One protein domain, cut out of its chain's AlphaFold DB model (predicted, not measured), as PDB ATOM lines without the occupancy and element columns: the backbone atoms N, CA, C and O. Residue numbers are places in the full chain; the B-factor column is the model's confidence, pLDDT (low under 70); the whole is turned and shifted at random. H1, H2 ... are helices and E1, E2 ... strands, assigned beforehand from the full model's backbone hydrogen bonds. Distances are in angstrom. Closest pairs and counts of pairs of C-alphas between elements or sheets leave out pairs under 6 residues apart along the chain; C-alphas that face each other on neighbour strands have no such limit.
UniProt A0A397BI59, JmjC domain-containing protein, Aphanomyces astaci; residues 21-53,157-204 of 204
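What this domain is: This is residues 21 to 53 and 157 to 204 of the 204 residues of the protein "JmjC domain-containing protein" of Aphanomyces astaci (UniProt A0A397BI59). Little regular structure: E1, E2 and E3 make a small sheet grazed by H1, H2 lies far off past residues 169 to 180, and residues 184 to 204 form a long loop. The 81 printed residues, 25 in named elements, run E1 H1 E2 H2 E3, class mixed; the sheet, in order E1 E2 E3, is mixed. It is loose, with radius of gyration of the C-alphas 15.5 A and spans of 49 by 34 by 21 A.

How they stand to each other: E2, residues 43 to 46, is parallel to E1, residues 22 to 25, with N 44 and O 22 2.8 A apart, within hydrogen-bond range. E3, residues 181 to 183, is antiparallel to E2, at 157 degrees, with N 45 and O 181 2.8 A apart, within hydrogen-bond range. H1, residues 29 to 37, only grazes the sheet; its closest C-alphas to E2, those of Tyr 36 and Val 43, are 7.1 A apart. E1, H1 and E2 form a strand-helix-strand unit, parallel neighbour strands with a helix between, its crossover right-handed. H2, residues 164 to 168, is not on the sheet. Every O i to N i+4 pair in H1 is within hydrogen-bond range; H2 has 0 of 1, and 2 of 2 O i to N i+3 pairs.

Where its parts are: E1, 10.3 A long, begins at C-alpha 22 (-18.791, -0.701, 32.144). H1 is 10.0 A long. E3 ends at C-alpha 183 (-12.862, -9.240, 31.329).

The domain as a whole: Across the cut, C-alphas 53 and 157 are 39.4 A apart. H2 to E3 is a long link. No printed residue is under 70 in pLDDT.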
ATOM      1  N   ILE A  21     -14.933   1.606  33.457       96.00
ATOM      2  CA  ILE A  21     -15.215   0.209  33.123       96.00
ATOM      3  C   ILE A  21     -16.720  -0.024  33.262       96.00
ATOM      4  O   ILE A  21     -17.299   0.177  34.331       96.00
ATOM      5  N   ALA A  22     -17.361  -0.421  32.163       96.50
ATOM      6  CA  ALA A  22     -18.791  -0.701  32.144       96.50
ATOM      7  C   ALA A  22     -19.120  -1.994  32.908       96.50
ATOM      8  O   ALA A  22     -18.318  -2.926  32.939       96.50
ATOM      9  N   ARG A  23     -20.334  -2.051  33.463       98.06
ATOM     10  CA  ARG A  23     -20.955  -3.259  34.020       98.06
ATOM     11  C   ARG A  23     -22.112  -3.683  33.130       98.06
ATOM     12  O   ARG A  23     -22.975  -2.857  32.834       98.06
ATOM     13  N   ILE A  24     -22.124  -4.937  32.702       97.81
ATOM     14  CA  ILE A  24     -23.163  -5.493  31.828       97.81
ATOM     15  C   ILE A  24     -23.646  -6.848  32.348       97.81
ATOM     16  O   ILE A  24     -22.852  -7.567  32.949       97.81
ATOM     17  N   PRO A  25     -24.902  -7.248  32.075       96.31
ATOM     18  CA  PRO A  25     -25.301  -8.641  32.235       96.31
ATOM     19  C   PRO A  25     -24.548  -9.532  31.237       96.31
ATOM     20  O   PRO A  25     -23.918  -9.037  30.299       96.31
ATOM     21  N   GLN A  26     -24.658 -10.850  31.407       95.25
ATOM     22  CA  GLN A  26     -24.009 -11.832  30.539       95.25
ATOM     23  C   GLN A  26     -24.308 -11.576  29.042       95.25
ATOM     24  O   GLN A  26     -25.457 -11.722  28.614       95.25
ATOM     25  N   PRO A  27     -23.298 -11.199  28.231       97.06
ATOM     26  CA  PRO A  27     -23.483 -10.958  26.804       97.06
ATOM     27  C   PRO A  27     -23.559 -12.274  26.023       97.06
ATOM     28  O   PRO A  27     -23.007 -13.298  26.435       97.06
ATOM     29  N   THR A  28     -24.153 -12.245  24.829       97.88
ATOM     30  CA  THR A  28     -23.943 -13.337  23.865       97.88
ATOM     31  C   THR A  28     -22.479 -13.367  23.396       97.88
ATOM     32  O   THR A  28     -21.815 -12.324  23.390       97.88
ATOM     33  N   PRO A  29     -21.953 -14.512  22.912       98.19
ATOM     34  CA  PRO A  29     -20.579 -14.583  22.403       98.19
ATOM     35  C   PRO A  29     -20.267 -13.546  21.313       98.19
ATOM     36  O   PRO A  29     -19.189 -12.952  21.300       98.19
ATOM     37  N   LEU A  30     -21.227 -13.279  20.417       98.50
ATOM     38  CA  LEU A  30     -21.069 -12.290  19.350       98.50
ATOM     39  C   LEU A  30     -21.002 -10.856  19.893       98.50
ATOM     40  O   LEU A  30     -20.181 -10.065  19.431       98.50
ATOM     41  N   GLU A  31     -21.855 -10.508  20.859       98.38
ATOM     42  CA  GLU A  31     -21.824  -9.191  21.503       98.38
ATOM     43  C   GLU A  31     -20.534  -8.991  22.281       98.38
ATOM     44  O   GLU A  31     -19.909  -7.939  22.146       98.38
ATOM     45  N   PHE A  32     -20.111 -10.010  23.031       98.25
ATOM     46  CA  PHE A  32     -18.863  -9.976  23.776       98.25
ATOM     47  C   PHE A  32     -17.675  -9.722  22.847       98.25
ATOM     48  O   PHE A  32     -16.901  -8.784  23.054       98.25
ATOM     49  N   TYR A  33     -17.592 -10.495  21.760       98.56
ATOM     50  CA  TYR A  33     -16.517 -10.346  20.793       98.56
ATOM     51  C   TYR A  33     -16.532  -8.970  20.124       98.56
ATOM     52  O   TYR A  33     -15.526  -8.268  20.132       98.56
ATOM     53  N   ARG A  34     -17.678  -8.561  19.565       98.12
ATOM     54  CA  ARG A  34     -17.807  -7.319  18.788       98.12
ATOM     55  C   ARG A  34     -17.596  -6.063  19.630       98.12
ATOM     56  O   ARG A  34     -17.083  -5.068  19.116       98.12
ATOM     57  N   ASN A  35     -18.078  -6.063  20.869       96.50
ATOM     58  CA  ASN A  35     -18.125  -4.853  21.683       96.50
ATOM     59  C   ASN A  35     -16.909  -4.711  22.605       96.50
ATOM     60  O   ASN A  35     -16.570  -3.574  22.927       96.50
ATOM     61  N   TYR A  36     -16.255  -5.812  22.990       96.94
ATOM     62  CA  TYR A  36     -15.189  -5.797  23.999       96.94
ATOM     63  C   TYR A  36     -13.904  -6.455  23.509       96.94
ATOM     64  O   TYR A  36     -12.862  -5.803  23.513       96.94
ATOM     65  N   VAL A  37     -13.954  -7.700  23.026       97.81
ATOM     66  CA  VAL A  37     -12.730  -8.427  22.634       97.81
ATOM     67  C   VAL A  37     -12.047  -7.775  21.434       97.81
ATOM     68  O   VAL A  37     -10.883  -7.394  21.531       97.81
ATOM     69  N   SER A  38     -12.769  -7.575  20.327       97.00
ATOM     70  CA  SER A  38     -12.216  -6.993  19.094       97.00
ATOM     71  C   SER A  38     -11.778  -5.538  19.257       97.00
ATOM     72  O   SER A  38     -10.962  -5.046  18.481       97.00
ATOM     73  N   LYS A  39     -12.323  -4.855  20.267       95.19
ATOM     74  CA  LYS A  39     -11.980  -3.480  20.631       95.19
ATOM     75  C   LYS A  39     -10.981  -3.401  21.781       95.19
ATOM     76  O   LYS A  39     -10.623  -2.305  22.175       95.19
ATOM     77  N   ASN A  40     -10.537  -4.528  22.339       96.38
ATOM     78  CA  ASN A  40      -9.619  -4.553  23.477       96.38
ATOM     79  C   ASN A  40     -10.081  -3.644  24.647       96.38
ATOM     80  O   ASN A  40      -9.281  -2.938  25.250       96.38
ATOM     81  N   ILE A  41     -11.386  -3.643  24.950       95.75
ATOM     82  CA  ILE A  41     -11.997  -2.811  26.001       95.75
ATOM     83  C   ILE A  41     -12.371  -3.690  27.203       95.75
ATOM     84  O   ILE A  41     -13.090  -4.676  27.011       95.75
ATOM     85  N   PRO A  42     -11.935  -3.350  28.433       97.38
ATOM     86  CA  PRO A  42     -12.309  -4.081  29.638       97.38
ATOM     87  C   PRO A  42     -13.789  -3.897  29.966       97.38
ATOM     88  O   PRO A  42     -14.379  -2.841  29.722       97.38
ATOM     89  N   VAL A  43     -14.390  -4.920  30.567       97.81
ATOM     90  CA  VAL A  43     -15.786  -4.875  31.013       97.81
ATOM     91  C   VAL A  43     -15.999  -5.783  32.212       97.81
ATOM     92  O   VAL A  43     -15.401  -6.852  32.298       97.81
ATOM     93  N   ILE A  44     -16.869  -5.369  33.125       98.50
ATOM     94  CA  ILE A  44     -17.367  -6.221  34.199       98.50
ATOM     95  C   ILE A  44     -18.662  -6.881  33.742       98.50
ATOM     96  O   ILE A  44     -19.607  -6.213  33.323       98.50
ATOM     97  N   ILE A  45     -18.702  -8.201  33.845       98.31
ATOM     98  CA  ILE A  45     -19.868  -9.023  33.570       98.31
ATOM     99  C   ILE A  45     -20.500  -9.374  34.916       98.31
ATOM    100  O   ILE A  45     -19.895 -10.063  35.739       98.31
ATOM    101  N   THR A  46     -21.711  -8.879  35.147       97.25
ATOM    102  CA  THR A  46     -22.505  -9.188  36.336       97.25
ATOM    103  C   THR A  46     -23.288 -10.479  36.117       97.25
ATOM    104  O   THR A  46     -23.623 -10.839  34.984       97.25
ATOM    105  N   ASN A  47     -23.602 -11.170  37.212       91.50
ATOM    106  CA  ASN A  47     -24.444 -12.370  37.244       91.50
ATOM    107  C   ASN A  47     -23.871 -13.583  36.481       91.50
ATOM    108  O   ASN A  47     -24.562 -14.578  36.268       91.50
ATOM    109  N   ALA A  48     -22.605 -13.528  36.050       90.88
ATOM    110  CA  ALA A  48     -21.959 -14.623  35.323       90.88
ATOM    111  C   ALA A  48     -21.740 -15.860  36.208       90.88
ATOM    112  O   ALA A  48     -21.688 -16.986  35.710       90.88
ATOM    113  N   MET A  49     -21.625 -15.644  37.519       93.50
ATOM    114  CA  MET A  49     -21.310 -16.675  38.504       93.50
ATOM    115  C   MET A  49     -22.523 -17.130  39.321       93.50
ATOM    116  O   MET A  49     -22.375 -18.012  40.157       93.50
ATOM    117  N   ASP A  50     -23.729 -16.604  39.079       91.69
ATOM    118  CA  ASP A  50     -24.917 -16.883  39.911       91.69
ATOM    119  C   ASP A  50     -25.256 -18.379  40.007       91.69
ATOM    120  O   ASP A  50     -25.787 -18.855  41.008       91.69
ATOM    121  N   SER A  51     -24.935 -19.138  38.958       94.31
ATOM    122  CA  SER A  51     -25.156 -20.588  38.902       94.31
ATOM    123  C   SER A  51     -24.046 -21.416  39.556       94.31
ATOM    124  O   SER A  51     -24.173 -22.638  39.666       94.31
ATOM    125  N   TRP A  52     -22.944 -20.793  39.977       96.69
ATOM    126  CA  TRP A  52     -21.807 -21.506  40.538       96.69
ATOM    127  C   TRP A  52     -22.080 -21.891  41.991       96.69
ATOM    128  O   TRP A  52     -22.343 -21.015  42.818       96.69
ATOM    129  N   PRO A  53     -21.905 -23.174  42.368       97.56
ATOM    130  CA  PRO A  53     -22.036 -23.593  43.761       97.56
ATOM    131  C   PRO A  53     -21.110 -22.828  44.714       97.56
ATOM    132  O   PRO A  53     -21.444 -22.673  45.885       97.56
ATOM    133  N   HIS A 157       1.493   6.215  43.673       88.75
ATOM    134  CA  HIS A 157       2.416   7.247  44.141       88.75
ATOM    135  C   HIS A 157       3.466   7.549  43.057       88.75
ATOM    136  O   HIS A 157       4.651   7.251  43.242       88.75
ATOM    137  N   PRO A 158       3.047   8.097  41.898       88.62
ATOM    138  CA  PRO A 158       3.945   8.341  40.776       88.62
ATOM    139  C   PRO A 158       5.005   9.390  41.136       88.62
ATOM    140  O   PRO A 158       4.689  10.512  41.526       88.62
ATOM    141  N   GLN A 159       6.279   9.028  40.973       89.25
ATOM    142  CA  GLN A 159       7.424   9.914  41.212       89.25
ATOM    143  C   GLN A 159       7.770  10.662  39.921       89.25
ATOM    144  O   GLN A 159       8.642  10.222  39.170       89.25
ATOM    145  N   VAL A 160       7.073  11.765  39.639       89.50
ATOM    146  CA  VAL A 160       7.201  12.521  38.376       89.50
ATOM    147  C   VAL A 160       8.625  13.044  38.165       89.50
ATOM    148  O   VAL A 160       9.096  13.108  37.036       89.50
ATOM    149  N   GLU A 161       9.365  13.349  39.229       92.69
ATOM    150  CA  GLU A 161      10.758  13.803  39.138       92.69
ATOM    151  C   GLU A 161      11.681  12.715  38.575       92.69
ATOM    152  O   GLU A 161      12.634  13.011  37.857       92.69
ATOM    153  N   LYS A 162      11.394  11.446  38.895       90.44
ATOM    154  CA  LYS A 162      12.172  10.281  38.451       90.44
ATOM    155  C   LYS A 162      11.625   9.682  37.154       90.44
ATOM    156  O   LYS A 162      12.395   9.173  36.343       90.44
ATOM    157  N   TYR A 163      10.311   9.755  36.955       91.88
ATOM    158  CA  TYR A 163       9.592   9.206  35.808       91.88
ATOM    159  C   TYR A 163       8.639  10.264  35.218       91.88
ATOM    160  O   TYR A 163       7.429  10.161  35.389       91.88
ATOM    161  N   PRO A 164       9.136  11.285  34.492       89.94
ATOM    162  CA  PRO A 164       8.330  12.446  34.087       89.94
ATOM    163  C   PRO A 164       7.063  12.121  33.297       89.94
ATOM    164  O   PRO A 164       6.060  12.824  33.422       89.94
ATOM    165  N   LEU A 165       7.074  11.039  32.517       87.00
ATOM    166  CA  LEU A 165       5.925  10.615  31.717       87.00
ATOM    167  C   LEU A 165       4.757  10.088  32.564       87.00
ATOM    168  O   LEU A 165       3.634  10.017  32.069       87.00
ATOM    169  N   THR A 166       4.963   9.787  33.853       89.88
ATOM    170  CA  THR A 166       3.873   9.332  34.728       89.88
ATOM    171  C   THR A 166       2.824  10.410  34.978       89.88
ATOM    172  O   THR A 166       1.707  10.081  35.364       89.88
ATOM    173  N   LYS A 167       3.137  11.686  34.706       86.19
ATOM    174  CA  LYS A 167       2.163  12.791  34.739       86.19
ATOM    175  C   LYS A 167       0.995  12.595  33.758       86.19
ATOM    176  O   LYS A 167      -0.046  13.216  33.928       86.19
ATOM    177  N   HIS A 168       1.167  11.741  32.746       84.38
ATOM    178  CA  HIS A 168       0.141  11.417  31.755       84.38
ATOM    179  C   HIS A 168      -0.681  10.170  32.108       84.38
ATOM    180  O   HIS A 168      -1.576   9.818  31.335       84.38
ATOM    181  N   LEU A 169      -0.390   9.484  33.222       86.31
ATOM    182  CA  LEU A 169      -1.147   8.303  33.633       86.31
ATOM    183  C   LEU A 169      -2.595   8.679  33.953       86.31
ATOM    184  O   LEU A 169      -2.863   9.629  34.684       86.31
ATOM    185  N   GLN A 170      -3.527   7.885  33.432       86.19
ATOM    186  CA  GLN A 170      -4.951   7.973  33.736       86.19
ATOM    187  C   GLN A 170      -5.455   6.562  34.057       86.19
ATOM    188  O   GLN A 170      -5.977   5.880  33.176       86.19
ATOM    189  N   PRO A 171      -5.207   6.064  35.281       90.06
ATOM    190  CA  PRO A 171      -5.589   4.709  35.640       90.06
ATOM    191  C   PRO A 171      -7.112   4.572  35.673       90.06
ATOM    192  O   PRO A 171      -7.813   5.406  36.248       90.06
ATOM    193  N   LEU A 172      -7.618   3.476  35.110       92.06
ATOM    194  CA  LEU A 172      -8.985   3.036  35.358       92.06
ATOM    195  C   LEU A 172      -8.997   2.240  36.655       92.06
ATOM    196  O   LEU A 172      -8.346   1.203  36.762       92.06
ATOM    197  N   VAL A 173      -9.724   2.750  37.645       93.81
ATOM    198  CA  VAL A 173      -9.844   2.126  38.962       93.81
ATOM    199  C   VAL A 173     -11.233   1.530  39.092       93.81
ATOM    200  O   VAL A 173     -12.234   2.209  38.856       93.81
ATOM    201  N   VAL A 174     -11.293   0.255  39.465       95.31
ATOM    202  CA  VAL A 174     -12.549  -0.449  39.696       95.31
ATOM    203  C   VAL A 174     -12.409  -1.412  40.867       95.31
ATOM    204  O   VAL A 174     -11.349  -2.001  41.066       95.31
ATOM    205  N   THR A 175     -13.494  -1.567  41.618       96.62
ATOM    206  CA  THR A 175     -13.665  -2.627  42.615       96.62
ATOM    207  C   THR A 175     -14.535  -3.712  41.999       96.62
ATOM    208  O   THR A 175     -15.547  -3.380  41.376       96.62
ATOM    209  N   LEU A 176     -14.123  -4.971  42.138       96.56
ATOM    210  CA  LEU A 176     -14.927  -6.138  41.787       96.56
ATOM    211  C   LEU A 176     -15.625  -6.651  43.038       96.56
ATOM    212  O   LEU A 176     -14.968  -6.890  44.048       96.56
ATOM    213  N   GLU A 177     -16.935  -6.830  42.944       95.94
ATOM    214  CA  GLU A 177     -17.739  -7.429  44.007       95.94
ATOM    215  C   GLU A 177     -17.854  -8.951  43.830       95.94
ATOM    216  O   GLU A 177     -17.611  -9.501  42.750       95.94
ATOM    217  N   ALA A 178     -18.257  -9.655  44.891       95.44
ATOM    218  CA  ALA A 178     -18.492 -11.095  44.828       95.44
ATOM    219  C   ALA A 178     -19.517 -11.447  43.730       95.44
ATOM    220  O   ALA A 178     -20.619 -10.901  43.690       95.44
ATOM    221  N   GLY A 179     -19.150 -12.378  42.845       95.75
ATOM    222  CA  GLY A 179     -19.978 -12.823  41.717       95.75
ATOM    223  C   GLY A 179     -19.819 -11.997  40.434       95.75
ATOM    224  O   GLY A 179     -20.326 -12.402  39.384       95.75
ATOM    225  N   GLU A 180     -19.097 -10.873  40.481       97.31
ATOM    226  CA  GLU A 180     -18.702 -10.131  39.284       97.31
ATOM    227  C   GLU A 180     -17.502 -10.796  38.590       97.31
ATOM    228  O   GLU A 180     -16.610 -11.357  39.222       97.31
ATOM    229  N   THR A 181     -17.452 -10.708  37.261       97.44
ATOM    230  CA  THR A 181     -16.314 -11.178  36.463       97.44
ATOM    231  C   THR A 181     -15.727 -10.027  35.662       97.44
ATOM    232  O   THR A 181     -16.426  -9.408  34.865       97.44
ATOM    233  N   LEU A 182     -14.432  -9.751  35.822       97.94
ATOM    234  CA  LEU A 182     -13.721  -8.802  34.966       97.94
ATOM    235  C   LEU A 182     -13.211  -9.506  33.711       97.94
ATOM    236  O   LEU A 182     -12.368 -10.396  33.793       97.94
ATOM    237  N   TYR A 183     -13.643  -9.045  32.541       97.88
ATOM    238  CA  TYR A 183     -12.862  -9.240  31.329       97.88
ATOM    239  C   TYR A 183     -11.728  -8.216  31.313       97.88
ATOM    240  O   TYR A 183     -11.957  -7.022  31.095       97.88
ATOM    241  N   LEU A 184     -10.513  -8.703  31.548       97.62
ATOM    242  CA  LEU A 184      -9.279  -7.944  31.408       97.62
ATOM    243  C   LEU A 184      -8.654  -8.274  30.042       97.62
ATOM    244  O   LEU A 184      -8.188  -9.398  29.850       97.62
ATOM    245  N   PRO A 185      -8.663  -7.349  29.067       96.81
ATOM    246  CA  PRO A 185      -8.166  -7.644  27.732       96.81
ATOM    247  C   PRO A 185      -6.650  -7.858  27.719       96.81
ATOM    248  O   PRO A 185      -5.912  -7.326  28.549       96.81
ATOM    249  N   SER A 186      -6.166  -8.580  26.710       96.31
ATOM    250  CA  SER A 186      -4.730  -8.778  26.501       96.31
ATOM    251  C   SER A 186      -3.978  -7.444  26.426       96.31
ATOM    252  O   SER A 186      -4.472  -6.486  25.829       96.31
ATOM    253  N   LEU A 187      -2.760  -7.428  26.981       95.38
ATOM    254  CA  LEU A 187      -1.829  -6.288  27.013       95.38
ATOM    255  C   LEU A 187      -2.256  -5.096  27.891       95.38
ATOM    256  O   LEU A 187      -1.575  -4.071  27.891       95.38
ATOM    257  N   TRP A 188      -3.325  -5.220  28.680       94.69
ATOM    258  CA  TRP A 188      -3.665  -4.210  29.681       94.69
ATOM    259  C   TRP A 188      -2.752  -4.309  30.906       94.69
ATOM    260  O   TRP A 188      -2.758  -5.305  31.636       94.69
ATOM    261  N   TYR A 189      -2.002  -3.236  31.169       94.69
ATOM    262  CA  TYR A 189      -1.318  -3.061  32.447       94.69
ATOM    263  C   TYR A 189      -2.352  -2.973  33.566       94.69
ATOM    264  O   TYR A 189      -3.297  -2.186  33.493       94.69
ATOM    265  N   HIS A 190      -2.162  -3.766  34.612       94.75
ATOM    266  CA  HIS A 190      -3.074  -3.821  35.741       94.75
ATOM    267  C   HIS A 190      -2.298  -4.004  37.041       94.75
ATOM    268  O   HIS A 190      -1.183  -4.517  37.068       94.75
ATOM    269  N   ARG A 191      -2.915  -3.554  38.129       93.06
ATOM    270  CA  ARG A 191      -2.470  -3.782  39.500       93.06
ATOM    271  C   ARG A 191      -3.690  -4.226  40.287       93.06
ATOM    272  O   ARG A 191      -4.686  -3.505  40.302       93.06
ATOM    273  N   ALA A 192      -3.599  -5.374  40.942       92.81
ATOM    274  CA  ALA A 192      -4.654  -5.885  41.805       92.81
ATOM    275  C   ALA A 192      -4.362  -5.558  43.277       92.81
ATOM    276  O   ALA A 192      -3.214  -5.411  43.696       92.81
ATOM    277  N   THR A 193      -5.415  -5.398  44.069       92.44
ATOM    278  CA  THR A 193      -5.351  -5.324  45.533       92.44
ATOM    279  C   THR A 193      -6.653  -5.891  46.069       92.44
ATOM    280  O   THR A 193      -7.717  -5.543  45.559       92.44
ATOM    281  N   GLN A 194      -6.575  -6.748  47.082       93.06
ATOM    282  CA  GLN A 194      -7.744  -7.214  47.813       93.06
ATOM    283  C   GLN A 194      -8.062  -6.240  48.955       93.06
ATOM    284  O   GLN A 194      -7.171  -5.823  49.691       93.06
ATOM    285  N   LEU A 195      -9.331  -5.846  49.085       92.81
ATOM    286  CA  LEU A 195      -9.786  -4.933  50.147       92.81
ATOM    287  C   LEU A 195     -10.142  -5.671  51.443       92.81
ATOM    288  O   LEU A 195     -10.173  -5.072  52.515       92.81
ATOM    289  N   THR A 196     -10.419  -6.965  51.329       92.62
ATOM    290  CA  THR A 196     -10.763  -7.882  52.412       92.62
ATOM    291  C   THR A 196     -10.161  -9.243  52.099       92.62
ATOM    292  O   THR A 196      -9.635  -9.463  51.003       92.62
ATOM    293  N   GLU A 197     -10.297 -10.191  53.021       93.19
ATOM    294  CA  GLU A 197     -10.144 -11.597  52.666       93.19
ATOM    295  C   GLU A 197     -10.991 -11.917  51.426       93.19
ATOM    296  O   GLU A 197     -12.154 -11.513  51.329       93.19
ATOM    297  N   THR A 198     -10.358 -12.530  50.429       94.56
ATOM    298  CA  THR A 198     -10.911 -12.675  49.083       94.56
ATOM    299  C   THR A 198     -10.527 -14.031  48.523       94.56
ATOM    300  O   THR A 198      -9.352 -14.393  48.510       94.56
ATOM    301  N   VAL A 199     -11.513 -14.728  47.964       95.25
ATOM    302  CA  VAL A 199     -11.295 -15.888  47.101       95.25
ATOM    303  C   VAL A 199     -11.657 -15.481  45.678       95.25
ATOM    304  O   VAL A 199     -12.771 -15.028  45.425       95.25
ATOM    305  N   ALA A 200     -10.714 -15.625  44.752       95.06
ATOM    306  CA  ALA A 200     -10.891 -15.279  43.347       95.06
ATOM    307  C   ALA A 200     -10.436 -16.431  42.446       95.06
ATOM    308  O   ALA A 200      -9.552 -17.206  42.804       95.06
ATOM    309  N   VAL A 201     -11.048 -16.533  41.266       94.75
ATOM    310  CA  VAL A 201     -10.690 -17.504  40.225       94.75
ATOM    311  C   VAL A 201     -10.587 -16.762  38.901       94.75
ATOM    312  O   VAL A 201     -11.445 -15.943  38.579       94.75
ATOM    313  N   ASN A 202      -9.555 -17.067  38.121       94.62
ATOM    314  CA  ASN A 202      -9.327 -16.483  36.803       94.62
ATOM    315  C   ASN A 202      -9.120 -17.563  35.736       94.62
ATOM    316  O   ASN A 202      -8.565 -18.624  36.012       94.62
ATOM    317  N   TYR A 203      -9.493 -17.244  34.496       93.38
ATOM    318  CA  TYR A 203      -9.233 -18.058  33.306       93.38
ATOM    319  C   TYR A 203      -8.314 -17.281  32.363       93.38
ATOM    320  O   TYR A 203      -8.591 -16.110  32.096       93.38
ATOM    321  N   TRP A 204      -7.235 -17.921  31.908       88.88
ATOM    322  CA  TRP A 204      -6.228 -17.352  31.005       88.88
ATOM    323  C   TRP A 204      -6.269 -18.066  29.659       88.88
ATOM    324  O   TRP A 204      -6.419 -19.311  29.666       88.88
TER     325      TRP A 204